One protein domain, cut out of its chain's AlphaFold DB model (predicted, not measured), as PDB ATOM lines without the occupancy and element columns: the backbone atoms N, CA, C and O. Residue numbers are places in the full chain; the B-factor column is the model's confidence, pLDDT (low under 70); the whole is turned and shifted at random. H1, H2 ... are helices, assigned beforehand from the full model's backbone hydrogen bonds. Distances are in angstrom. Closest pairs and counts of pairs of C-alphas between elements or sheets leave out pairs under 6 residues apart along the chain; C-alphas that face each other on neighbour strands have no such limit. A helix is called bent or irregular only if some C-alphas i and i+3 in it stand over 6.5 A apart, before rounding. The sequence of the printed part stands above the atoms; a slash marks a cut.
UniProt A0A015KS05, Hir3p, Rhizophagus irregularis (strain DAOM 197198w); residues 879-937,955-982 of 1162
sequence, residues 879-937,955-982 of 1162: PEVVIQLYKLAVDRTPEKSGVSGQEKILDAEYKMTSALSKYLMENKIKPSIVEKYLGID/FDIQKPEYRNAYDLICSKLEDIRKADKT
ATOM      1  N   PRO A 879      14.269 -54.491   6.244       91.12
ATOM      2  CA  PRO A 879      14.187 -53.814   4.948       91.12
ATOM      3  C   PRO A 879      15.117 -52.606   4.808       91.12
ATOM      4  O   PRO A 879      15.750 -52.440   3.765       91.12
ATOM      5  N   GLU A 880      15.242 -51.777   5.845       89.25
ATOM      6  CA  GLU A 880      16.090 -50.584   5.831       89.25
ATOM      7  C   GLU A 880      17.574 -50.939   5.691       89.25
ATOM      8  O   GLU A 880      18.270 -50.297   4.908       89.25
ATOM      9  N   VAL A 881      18.054 -51.986   6.372       91.62
ATOM     10  CA  VAL A 881      19.432 -52.499   6.223       91.62
ATOM     11  C   VAL A 881      19.675 -53.003   4.797       91.62
ATOM     12  O   VAL A 881      20.720 -52.729   4.209       91.62
ATOM     13  N   VAL A 882      18.700 -53.694   4.196       93.62
ATOM     14  CA  VAL A 882      18.783 -54.133   2.793       93.62
ATOM     15  C   VAL A 882      18.859 -52.935   1.836       93.62
ATOM     16  O   VAL A 882      19.675 -52.939   0.913       93.62
ATOM     17  N   ILE A 883      18.054 -51.892   2.060       93.62
ATOM     18  CA  ILE A 883      18.083 -50.661   1.254       93.62
ATOM     19  C   ILE A 883      19.420 -49.925   1.430       93.62
ATOM     20  O   ILE A 883      19.998 -49.501   0.433       93.62
ATOM     21  N   GLN A 884      19.953 -49.827   2.651       93.44
ATOM     22  CA  GLN A 884      21.268 -49.228   2.923       93.44
ATOM     23  C   GLN A 884      22.397 -49.959   2.185       93.44
ATOM     24  O   GLN A 884      23.257 -49.309   1.596       93.44
ATOM     25  N   LEU A 885      22.373 -51.296   2.149       94.31
ATOM     26  CA  LEU A 885      23.333 -52.089   1.376       94.31
ATOM     27  C   LEU A 885      23.218 -51.827  -0.133       94.31
ATOM     28  O   LEU A 885      24.238 -51.705  -0.810       94.31
ATOM     29  N   TYR A 886      22.004 -51.682  -0.672       95.56
ATOM     30  CA  TYR A 886      21.835 -51.305  -2.078       95.56
ATOM     31  C   TYR A 886      22.243 -49.854  -2.364       95.56
ATOM     32  O   TYR A 886      22.848 -49.619  -3.406       95.56
ATOM     33  N   LYS A 887      22.006 -48.905  -1.450       93.62
ATOM     34  CA  LYS A 887      22.499 -47.524  -1.573       93.62
ATOM     35  C   LYS A 887      24.030 -47.490  -1.570       93.62
ATOM     36  O   LYS A 887      24.614 -46.925  -2.483       93.62
ATOM     37  N   LEU A 888      24.676 -48.207  -0.648       91.94
ATOM     38  CA  LEU A 888      26.134 -48.366  -0.617       91.94
ATOM     39  C   LEU A 888      26.685 -49.022  -1.898       91.94
ATOM     40  O   LEU A 888      27.783 -48.693  -2.335       91.94
ATOM     41  N   ALA A 889      25.937 -49.941  -2.517       93.06
ATOM     42  CA  ALA A 889      26.301 -50.490  -3.819       93.06
ATOM     43  C   ALA A 889      26.175 -49.451  -4.944       93.06
ATOM     44  O   ALA A 889      27.081 -49.355  -5.766       93.06
ATOM     45  N   VAL A 890      25.097 -48.657  -4.977       91.88
ATOM     46  CA  VAL A 890      24.936 -47.541  -5.928       91.88
ATOM     47  C   VAL A 890      26.091 -46.548  -5.786       91.88
ATOM     48  O   VAL A 890      26.736 -46.237  -6.780       91.88
ATOM     49  N   ASP A 891      26.427 -46.155  -4.559       89.44
ATOM     50  CA  ASP A 891      27.459 -45.151  -4.265       89.44
ATOM     51  C   ASP A 891      28.883 -45.621  -4.609       89.44
ATOM     52  O   ASP A 891      29.767 -44.809  -4.865       89.44
ATOM     53  N   ARG A 892      29.109 -46.940  -4.652       88.81
ATOM     54  CA  ARG A 892      30.366 -47.564  -5.103       88.81
ATOM     55  C   ARG A 892      30.364 -47.953  -6.586       88.81
ATOM     56  O   ARG A 892      31.367 -48.473  -7.075       88.81
ATOM     57  N   THR A 893      29.246 -47.807  -7.296       88.50
ATOM     58  CA  THR A 893      29.146 -48.236  -8.697       88.50
ATOM     59  C   THR A 893      29.921 -47.253  -9.583       88.50
ATOM     60  O   THR A 893      29.591 -46.070  -9.583       88.50
ATOM     61  N   PRO A 894      30.930 -47.696 -10.358       83.81
ATOM     62  CA  PRO A 894      31.677 -46.791 -11.224       83.81
ATOM     63  C   PRO A 894      30.785 -46.264 -12.354       83.81
ATOM     64  O   PRO A 894      29.986 -47.005 -12.930       83.81
ATOM     65  N   GLU A 895      30.968 -44.992 -12.718       70.69
ATOM     66  CA  GLU A 895      30.180 -44.326 -13.767       70.69
ATOM     67  C   GLU A 895      30.253 -45.036 -15.127       70.69
ATOM     68  O   GLU A 895      29.316 -44.946 -15.923       70.69
ATOM     69  N   LYS A 896      31.365 -45.740 -15.387       70.19
ATOM     70  CA  LYS A 896      31.634 -46.472 -16.626       70.19
ATOM     71  C   LYS A 896      31.923 -47.945 -16.352       70.19
ATOM     72  O   LYS A 896      32.747 -48.263 -15.500       70.19
ATOM     73  N   SER A 897      31.300 -48.837 -17.123       66.12
ATOM     74  CA  SER A 897      31.544 -50.294 -17.057       66.12
ATOM     75  C   SER A 897      32.900 -50.723 -17.629       66.12
ATOM     76  O   SER A 897      33.453 -51.739 -17.224       66.12
ATOM     77  N   GLY A 898      33.426 -49.962 -18.597       61.47
ATOM     78  CA  GLY A 898      34.561 -50.365 -19.434       61.47
ATOM     79  C   GLY A 898      34.180 -51.225 -20.650       61.47
ATOM     80  O   GLY A 898      35.045 -51.512 -21.476       61.47
ATOM     81  N   VAL A 899      32.904 -51.597 -20.813       60.91
ATOM     82  CA  VAL A 899      32.420 -52.419 -21.934       60.91
ATOM     83  C   VAL A 899      31.808 -51.555 -23.039       60.91
ATOM     84  O   VAL A 899      30.876 -50.780 -22.819       60.91
ATOM     85  N   SER A 900      32.306 -51.736 -24.266       53.44
ATOM     86  CA  SER A 900      31.763 -51.075 -25.458       53.44
ATOM     87  C   SER A 900      30.289 -51.450 -25.672       53.44
ATOM     88  O   SER A 900      29.951 -52.628 -25.779       53.44
ATOM     89  N   GLY A 901      29.412 -50.442 -25.716       57.25
ATOM     90  CA  GLY A 901      27.959 -50.610 -25.847       57.25
ATOM     91  C   GLY A 901      27.170 -50.684 -24.531       57.25
ATOM     92  O   GLY A 901      25.940 -50.645 -24.584       57.25
ATOM     93  N   GLN A 902      27.831 -50.724 -23.367       62.78
ATOM     94  CA  GLN A 902      27.170 -50.750 -22.052       62.78
ATOM     95  C   GLN A 902      27.710 -49.655 -21.120       62.78
ATOM     96  O   GLN A 902      28.162 -49.924 -20.011       62.78
ATOM     97  N   GLU A 903      27.706 -48.408 -21.597       65.00
ATOM     98  CA  GLU A 903      28.483 -47.298 -21.020       65.00
ATOM     99  C   GLU A 903      28.235 -47.035 -19.526       65.00
ATOM    100  O   GLU A 903      29.205 -46.750 -18.835       65.00
ATOM    101  N   LYS A 904      27.002 -47.171 -19.012       77.44
ATOM    102  CA  LYS A 904      26.655 -46.974 -17.588       77.44
ATOM    103  C   LYS A 904      26.190 -48.285 -16.942       77.44
ATOM    104  O   LYS A 904      25.350 -48.988 -17.502       77.44
ATOM    105  N   ILE A 905      26.663 -48.573 -15.728       83.62
ATOM    106  CA  ILE A 905      26.162 -49.690 -14.912       83.62
ATOM    107  C   ILE A 905      24.840 -49.280 -14.244       83.62
ATOM    108  O   ILE A 905      24.798 -48.338 -13.459       83.62
ATOM    109  N   LEU A 906      23.754 -50.003 -14.541       88.12
ATOM    110  CA  LEU A 906      22.403 -49.719 -14.022       88.12
ATOM    111  C   LEU A 906      21.911 -50.752 -12.988       88.12
ATOM    112  O   LEU A 906      20.843 -50.588 -12.398       88.12
ATOM    113  N   ASP A 907      22.670 -51.826 -12.753       88.06
ATOM    114  CA  ASP A 907      22.251 -52.981 -11.948       88.06
ATOM    115  C   ASP A 907      21.982 -52.669 -10.470       88.06
ATOM    116  O   ASP A 907      20.988 -53.157  -9.922       88.06
ATOM    117  N   ALA A 908      22.835 -51.867  -9.829       90.81
ATOM    118  CA  ALA A 908      22.654 -51.451  -8.438       90.81
ATOM    119  C   ALA A 908      21.463 -50.486  -8.292       90.81
ATOM    120  O   ALA A 908      20.595 -50.700  -7.443       90.81
ATOM    121  N   GLU A 909      21.370 -49.489  -9.179       90.62
ATOM    122  CA  GLU A 909      20.317 -48.461  -9.200       90.62
ATOM    123  C   GLU A 909      18.926 -49.085  -9.423       90.62
ATOM    124  O   GLU A 909      17.987 -48.848  -8.651       90.62
ATOM    125  N   TYR A 910      18.808 -49.991 -10.403       92.56
ATOM    126  CA  TYR A 910      17.603 -50.796 -10.607       92.56
ATOM    127  C   TYR A 910      17.275 -51.666  -9.391       92.56
ATOM    128  O   TYR A 910      16.110 -51.758  -8.998       92.56
ATOM    129  N   LYS A 911      18.271 -52.320  -8.780       93.12
ATOM    130  CA  LYS A 911      18.014 -53.237  -7.665       93.12
ATOM    131  C   LYS A 911      17.531 -52.501  -6.414       93.12
ATOM    132  O   LYS A 911      16.613 -53.009  -5.769       93.12
ATOM    133  N   MET A 912      18.069 -51.315  -6.125       94.50
ATOM    134  CA  MET A 912      17.577 -50.434  -5.062       94.50
ATOM    135  C   MET A 912      16.127 -50.010  -5.329       94.50
ATOM    136  O   MET A 912      15.255 -50.246  -4.496       94.50
ATOM    137  N   THR A 913      15.845 -49.486  -6.527       93.81
ATOM    138  CA  THR A 913      14.495 -49.048  -6.938       93.81
ATOM    139  C   THR A 913      13.481 -50.197  -6.872       93.81
ATOM    140  O   THR A 913      12.380 -50.036  -6.351       93.81
ATOM    141  N   SER A 914      13.864 -51.398  -7.320       93.31
ATOM    142  CA  SER A 914      13.023 -52.599  -7.240       93.31
ATOM    143  C   SER A 914      12.826 -53.110  -5.808       93.31
ATOM    144  O   SER A 914      11.797 -53.725  -5.533       93.31
ATOM    145  N   ALA A 915      13.790 -52.920  -4.901       93.00
ATOM    146  CA  ALA A 915      13.630 -53.289  -3.496       93.00
ATOM    147  C   ALA A 915      12.670 -52.327  -2.783       93.00
ATOM    148  O   ALA A 915      11.741 -52.789  -2.126       93.00
ATOM    149  N   LEU A 916      12.830 -51.017  -3.004       93.06
ATOM    150  CA  LEU A 916      11.901 -49.987  -2.532       93.06
ATOM    151  C   LEU A 916      10.476 -50.249  -3.036       93.06
ATOM    152  O   LEU A 916       9.543 -50.244  -2.239       93.06
ATOM    153  N   SER A 917      10.309 -50.574  -4.325       92.50
ATOM    154  CA  SER A 917       8.987 -50.888  -4.877       92.50
ATOM    155  C   SER A 917       8.347 -52.109  -4.221       92.50
ATOM    156  O   SER A 917       7.164 -52.069  -3.913       92.50
ATOM    157  N   LYS A 918       9.101 -53.192  -3.982       90.44
ATOM    158  CA  LYS A 918       8.554 -54.381  -3.310       90.44
ATOM    159  C   LYS A 918       8.174 -54.078  -1.864       90.44
ATOM    160  O   LYS A 918       7.035 -54.302  -1.473       90.44
ATOM    161  N   TYR A 919       9.086 -53.497  -1.090       92.69
ATOM    162  CA  TYR A 919       8.844 -53.240   0.327       92.69
ATOM    163  C   TYR A 919       7.736 -52.210   0.589       92.69
ATOM    164  O   TYR A 919       7.034 -52.349   1.588       92.69
ATOM    165  N   LEU A 920       7.539 -51.218  -0.290       89.31
ATOM    166  CA  LEU A 920       6.418 -50.276  -0.178       89.31
ATOM    167  C   LEU A 920       5.069 -50.993  -0.351       89.31
ATOM    168  O   LEU A 920       4.145 -50.765   0.422       89.31
ATOM    169  N   MET A 921       4.972 -51.882  -1.343       87.94
ATOM    170  CA  MET A 921       3.747 -52.626  -1.663       87.94
ATOM    171  C   MET A 921       3.456 -53.731  -0.630       87.94
ATOM    172  O   MET A 921       2.302 -54.047  -0.355       87.94
ATOM    173  N   GLU A 922       4.505 -54.302  -0.027       86.38
ATOM    174  CA  GLU A 922       4.433 -55.302   1.053       86.38
ATOM    175  C   GLU A 922       4.175 -54.694   2.448       86.38
ATOM    176  O   GLU A 922       4.156 -55.435   3.430       86.38
ATOM    177  N   ASN A 923       3.999 -53.370   2.572       86.31
ATOM    178  CA  ASN A 923       3.858 -52.646   3.850       86.31
ATOM    179  C   ASN A 923       5.055 -52.809   4.804       86.31
ATOM    180  O   ASN A 923       4.914 -52.747   6.025       86.31
ATOM    181  N   LYS A 924       6.247 -53.022   4.240       86.38
ATOM    182  CA  LYS A 924       7.501 -53.220   4.978       86.38
ATOM    183  C   LYS A 924       8.303 -51.935   5.177       86.38
ATOM    184  O   LYS A 924       9.177 -51.921   6.032       86.38
ATOM    185  N   ILE A 925       8.012 -50.873   4.420       89.44
ATOM    186  CA  ILE A 925       8.592 -49.529   4.590       89.44
ATOM    187  C   ILE A 925       7.517 -48.444   4.467       89.44
ATOM    188  O   ILE A 925       6.495 -48.637   3.809       89.44
ATOM    189  N   LYS A 926       7.772 -47.273   5.060       88.19
ATOM    190  CA  LYS A 926       6.935 -46.071   4.902       88.19
ATOM    191  C   LYS A 926       7.235 -45.343   3.576       88.19
ATOM    192  O   LYS A 926       8.389 -45.368   3.143       88.19
ATOM    193  N   PRO A 927       6.273 -44.602   2.986       87.06
ATOM    194  CA  PRO A 927       6.508 -43.763   1.801       87.06
ATOM    195  C   PRO A 927       7.705 -42.808   1.929       87.06
ATOM    196  O   PRO A 927       8.513 -42.714   1.010       87.06
ATOM    197  N   SER A 928       7.904 -42.209   3.107       86.94
ATOM    198  CA  SER A 928       9.028 -41.302   3.382       86.94
ATOM    199  C   SER A 928      10.415 -41.949   3.273       86.94
ATOM    200  O   SER A 928      11.410 -41.255   3.083       86.94
ATOM    201  N   ILE A 929      10.514 -43.282   3.353       88.75
ATOM    202  CA  ILE A 929      11.766 -44.005   3.087       88.75
ATOM    203  C   ILE A 929      12.054 -44.012   1.580       88.75
ATOM    204  O   ILE A 929      13.202 -43.847   1.177       88.75
ATOM    205  N   VAL A 930      11.028 -44.144   0.737       88.12
ATOM    206  CA  VAL A 930      11.174 -44.045  -0.722       88.12
ATOM    207  C   VAL A 930      11.580 -42.628  -1.118       88.12
ATOM    208  O   VAL A 930      12.539 -42.467  -1.868       88.12
ATOM    209  N   GLU A 931      10.923 -41.613  -0.553       87.00
ATOM    210  CA  GLU A 931      11.274 -40.199  -0.747       87.00
ATOM    211  C   GLU A 931      12.722 -39.918  -0.307       87.00
ATOM    212  O   GLU A 931      13.477 -39.316  -1.060       87.00
ATOM    213  N   LYS A 932      13.171 -40.452   0.837       88.00
ATOM    214  CA  LYS A 932      14.561 -40.314   1.309       88.00
ATOM    215  C   LYS A 932      15.615 -40.919   0.367       88.00
ATOM    216  O   LYS A 932      16.724 -40.399   0.298       88.00
ATOM    217  N   TYR A 933      15.328 -42.049  -0.285       86.44
ATOM    218  CA  TYR A 933      16.321 -42.775  -1.100       86.44
ATOM    219  C   TYR A 933      16.211 -42.529  -2.615       86.44
ATOM    220  O   TYR A 933      17.145 -42.883  -3.336       86.44
ATOM    221  N   LEU A 934      15.102 -41.957  -3.102       85.12
ATOM    222  CA  LEU A 934      14.882 -41.601  -4.516       85.12
ATOM    223  C   LEU A 934      14.608 -40.108  -4.753       85.12
ATOM    224  O   LEU A 934      14.511 -39.702  -5.911       85.12
ATOM    225  N   GLY A 935      14.453 -39.311  -3.694       68.25
ATOM    226  CA  GLY A 935      14.304 -37.863  -3.782       68.25
ATOM    227  C   GLY A 935      15.497 -37.218  -4.484       68.25
ATOM    228  O   GLY A 935      16.634 -37.669  -4.354       68.25
ATOM    229  N   ILE A 936      15.207 -36.178  -5.262       52.25
ATOM    230  CA  ILE A 936      16.211 -35.352  -5.937       52.25
ATOM    231  C   ILE A 936      16.982 -34.572  -4.863       52.25
ATOM    232  O   ILE A 936      16.362 -34.094  -3.915       52.25
ATOM    233  N   ASP A 937      18.303 -34.453  -5.020       42.84
ATOM    234  CA  ASP A 937      19.208 -33.883  -4.017       42.84
ATOM    235  C   ASP A 937      18.732 -32.536  -3.438       42.84
ATOM    236  O   ASP A 937      18.530 -31.549  -4.154       42.84
ATOM    237  N   PHE A 955      -0.805 -50.212   2.417       83.62
ATOM    238  CA  PHE A 955      -0.557 -49.611   1.113       83.62
ATOM    239  C   PHE A 955      -1.878 -49.256   0.443       83.62
ATOM    240  O   PHE A 955      -2.744 -50.105   0.231       83.62
ATOM    241  N   ASP A 956      -2.006 -47.982   0.099       84.88
ATOM    242  CA  ASP A 956      -3.200 -47.422  -0.503       84.88
ATOM    243  C   ASP A 956      -2.774 -46.331  -1.484       84.88
ATOM    244  O   ASP A 956      -2.422 -45.222  -1.085       84.88
ATOM    245  N   ILE A 957      -2.796 -46.662  -2.776       86.00
ATOM    246  CA  ILE A 957      -2.391 -45.765  -3.868       86.00
ATOM    247  C   ILE A 957      -3.263 -44.498  -3.969       86.00
ATOM    248  O   ILE A 957      -2.869 -43.543  -4.636       86.00
ATOM    249  N   GLN A 958      -4.428 -44.461  -3.307       85.94
ATOM    250  CA  GLN A 958      -5.284 -43.272  -3.250       85.94
ATOM    251  C   GLN A 958      -4.786 -42.237  -2.226       85.94
ATOM    252  O   GLN A 958      -5.181 -41.071  -2.289       85.94
ATOM    253  N   LYS A 959      -3.907 -42.623  -1.287       86.94
ATOM    254  CA  LYS A 959      -3.298 -41.686  -0.332       86.94
ATOM    255  C   LYS A 959      -2.166 -40.897  -1.000       86.94
ATOM    256  O   LYS A 959      -1.289 -41.521  -1.602       86.94
ATOM    257  N   PRO A 960      -2.101 -39.560  -0.832       86.38
ATOM    258  CA  PRO A 960      -1.078 -38.727  -1.469       86.38
ATOM    259  C   PRO A 960       0.363 -39.176  -1.200       86.38
ATOM    260  O   PRO A 960       1.164 -39.213  -2.126       86.38
ATOM    261  N   GLU A 961       0.689 -39.584   0.033       86.38
ATOM    262  CA  GLU A 961       2.043 -40.044   0.389       86.38
ATOM    263  C   GLU A 961       2.467 -41.284  -0.421       86.38
ATOM    264  O   GLU A 961       3.554 -41.339  -0.993       86.38
ATOM    265  N   TYR A 962       1.583 -42.283  -0.514       87.12
ATOM    266  CA  TYR A 962       1.833 -43.515  -1.266       87.12
ATOM    267  C   TYR A 962       1.833 -43.269  -2.776       87.12
ATOM    268  O   TYR A 962       2.635 -43.879  -3.486       87.12
ATOM    269  N   ARG A 963       0.982 -42.354  -3.259       89.81
ATOM    270  CA  ARG A 963       0.961 -41.907  -4.655       89.81
ATOM    271  C   ARG A 963       2.291 -41.267  -5.054       89.81
ATOM    272  O   ARG A 963       2.886 -41.705  -6.032       89.81
ATOM    273  N   ASN A 964       2.789 -40.314  -4.265       88.62
ATOM    274  CA  ASN A 964       4.064 -39.637  -4.515       88.62
ATOM    275  C   ASN A 964       5.238 -40.629  -4.540       88.62
ATOM    276  O   ASN A 964       6.029 -40.632  -5.482       88.62
ATOM    277  N   ALA A 965       5.321 -41.519  -3.544       89.06
ATOM    278  CA  ALA A 965       6.354 -42.553  -3.488       89.06
ATOM    279  C   ALA A 965       6.291 -43.526  -4.684       89.06
ATOM    280  O   ALA A 965       7.327 -43.899  -5.237       89.06
ATOM    281  N   TYR A 966       5.089 -43.918  -5.116       92.62
ATOM    282  CA  TYR A 966       4.885 -44.743  -6.310       92.62
ATOM    283  C   TYR A 966       5.291 -44.021  -7.605       92.62
ATOM    284  O   TYR A 966       5.989 -44.607  -8.436       92.62
ATOM    285  N   ASP A 967       4.903 -42.754  -7.769       91.56
ATOM    286  CA  ASP A 967       5.238 -41.956  -8.951       91.56
ATOM    287  C   ASP A 967       6.757 -41.714  -9.047       91.56
ATOM    288  O   ASP A 967       7.329 -41.844 -10.132       91.56
ATOM    289  N   LEU A 968       7.445 -41.489  -7.917       92.00
ATOM    290  CA  LEU A 968       8.914 -41.440  -7.837       92.00
ATOM    291  C   LEU A 968       9.568 -42.750  -8.309       92.00
ATOM    292  O   LEU A 968      10.501 -42.721  -9.113       92.00
ATOM    293  N   ILE A 969       9.062 -43.905  -7.860       93.62
ATOM    294  CA  ILE A 969       9.541 -45.227  -8.300       93.62
ATOM    295  C   ILE A 969       9.344 -45.408  -9.813       93.62
ATOM    296  O   ILE A 969      10.258 -45.867 -10.503       93.62
ATOM    297  N   CYS A 970       8.172 -45.051 -10.341       92.88
ATOM    298  CA  CYS A 970       7.858 -45.215 -11.761       92.88
ATOM    299  C   CYS A 970       8.696 -44.283 -12.643       92.88
ATOM    300  O   CYS A 970       9.261 -44.747 -13.638       92.88
ATOM    301  N   SER A 971       8.859 -43.021 -12.228       92.81
ATOM    302  CA  SER A 971       9.756 -42.045 -12.854       92.81
ATOM    303  C   SER A 971      11.192 -42.576 -12.902       92.81
ATOM    304  O   SER A 971      11.786 -42.682 -13.975       92.81
ATOM    305  N   LYS A 972      11.718 -43.066 -11.771       92.69
ATOM    306  CA  LYS A 972      13.078 -43.615 -11.701       92.69
ATOM    307  C   LYS A 972      13.268 -44.855 -12.582       92.69
ATOM    308  O   LYS A 972      14.305 -45.004 -13.228       92.69
ATOM    309  N   LEU A 973      12.269 -45.739 -12.664       92.00
ATOM    310  CA  LEU A 973      12.283 -46.870 -13.602       92.00
ATOM    311  C   LEU A 973      12.232 -46.413 -15.068       92.00
ATOM    312  O   LEU A 973      12.798 -47.086 -15.930       92.00
ATOM    313  N   GLU A 974      11.562 -45.302 -15.374       91.69
ATOM    314  CA  GLU A 974      11.572 -44.698 -16.707       91.69
ATOM    315  C   GLU A 974      12.940 -44.089 -17.047       91.69
ATOM    316  O   GLU A 974      13.442 -44.313 -18.146       91.69
ATOM    317  N   ASP A 975      13.591 -43.409 -16.102       90.56
ATOM    318  CA  ASP A 975      14.938 -42.851 -16.279       90.56
ATOM    319  C   ASP A 975      15.986 -43.940 -16.528       90.56
ATOM    320  O   ASP A 975      16.792 -43.825 -17.453       90.56
ATOM    321  N   ILE A 976      15.928 -45.051 -15.786       90.06
ATOM    322  CA  ILE A 976      16.778 -46.229 -16.029       90.06
ATOM    323  C   ILE A 976      16.543 -46.781 -17.448       90.06
ATOM    324  O   ILE A 976      17.499 -47.098 -18.156       90.06
ATOM    325  N   ARG A 977      15.283 -46.849 -17.905       89.38
ATOM    326  CA  ARG A 977      14.929 -47.286 -19.273       89.38
ATOM    327  C   ARG A 977      15.379 -46.296 -20.358       89.38
ATOM    328  O   ARG A 977      15.681 -46.730 -21.463       89.38
ATOM    329  N   LYS A 978      15.422 -44.990 -20.070       88.56
ATOM    330  CA  LYS A 978      15.943 -43.943 -20.975       88.56
ATOM    331  C   LYS A 978      17.473 -43.953 -21.049       88.56
ATOM    332  O   LYS A 978      18.030 -43.675 -22.110       88.56
ATOM    333  N   ALA A 979      18.146 -44.274 -19.943       87.06
ATOM    334  CA  ALA A 979      19.599 -44.421 -19.886       87.06
ATOM    335  C   ALA A 979      20.090 -45.637 -20.698       87.06
ATOM    336  O   ALA A 979      21.136 -45.561 -21.344       87.06
ATOM    337  N   ASP A 980      19.316 -46.726 -20.725       84.44
ATOM    338  CA  ASP A 980      19.576 -47.935 -21.516       84.44
ATOM    339  C   ASP A 980      19.290 -47.746 -23.023       84.44
ATOM    340  O   ASP A 980      18.363 -48.316 -23.606       84.44
ATOM    341  N   LYS A 981      20.117 -46.928 -23.687       80.25
ATOM    342  CA  LYS A 981      20.014 -46.642 -25.132       80.25
ATOM    343  C   LYS A 981      20.113 -47.900 -26.005       80.25
ATOM    344  O   LYS A 981      19.519 -47.940 -27.082       80.25
ATOM    345  N   THR A 982      20.872 -48.905 -25.565       74.62
ATOM    346  CA  THR A 982      21.114 -50.158 -26.296       74.62
ATOM    347  C   THR A 982      20.077 -51.249 -26.003       74.62
ATOM    348  O   THR A 982      20.034 -52.239 -26.736       74.62
TER     349      THR A 982
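What this domain is: This is residues 879 to 937 and 955 to 982 of the 1162 residues of the protein "Hir3p" of Rhizophagus irregularis (strain DAOM 197198w) (UniProt A0A015KS05). Four nearly aligned helices form a small elongated bundle, with the longest helix, H4, along one side and H1 along the opposite side. H2 and the short H3 lie between these two and touch each other, and the long link from H1 to H2, residues 892 to 906, loops out beyond the helices at one end. The printed part has 87 residues with four named helices, in the order H1, H2, H3, H4, and no named strand; the class is all helix. The whole is compact, with a radius of gyration of the C-alphas of 13.7 A, and its C-alphas span 44 by 26 by 23 A.

How they stand to each other: The longest helix, H4, residues 960 to 979, touches H2, residues 907 to 921, at a shallow tilt of 23 degrees, opposite ways; their closest C-alphas, those of Thr 913 and Ile 969, are 6.4 A apart. H4 also touches H3, residues 927 to 934, at a shallow tilt of 24 degrees, the same way, with the closest C-alphas those of Pro 927 and Ala 965, 5.4 A apart. H2 and H3 form a helical hairpin and touch at a shallow tilt of 6 degrees, opposite ways; their closest C-alphas, those of Leu 916 and Val 930, are 6.3 A apart. H2 is the hub, touching three helices. The third is H1, residues 879 to 891, which forms a helical hairpin with H2 at a shallow tilt of 22 degrees, opposite ways; the closest C-alphas, those of Val 890 and Ala 908, are 5.2 A apart. H1 and H3 are close but not clearly touching, with the C-alphas of Lys 887 and Tyr 933 closest at 7.8 A. H1 and H4 are apart. In H1, H2, H3 and H4 every backbone O i to N i+4 pair is within hydrogen-bond range.

Where its parts are: H4 runs from C-alpha 960 at (-1.078, -38.727, -1.469) to C-alpha 979 at (19.599, -44.421, -19.886), 28.3 A. H2, 15 residues, measures 21.2 A from first to last C-alpha. H1, 13 residues, begins with C-alpha 879 at (14.187, -53.814, 4.948) and is 18.3 A long. H3 has 8 residues and is 10.7 A long.

The domain as a whole: The two C-alphas farthest apart, those of Ser 900 and Lys 959, are 44.1 A apart. The link from H1 to H2 is long, with 15 residues, and that from H2 to H3 is tight, with 5. The link from H3 to H4 runs across the cut: residues 938 to 954 are not printed, and C-alphas 937 and 955 are 25.8 A apart. The mean pLDDT of the printed part is 85.3; residues 897 to 903 and 935 to 937 are under 70.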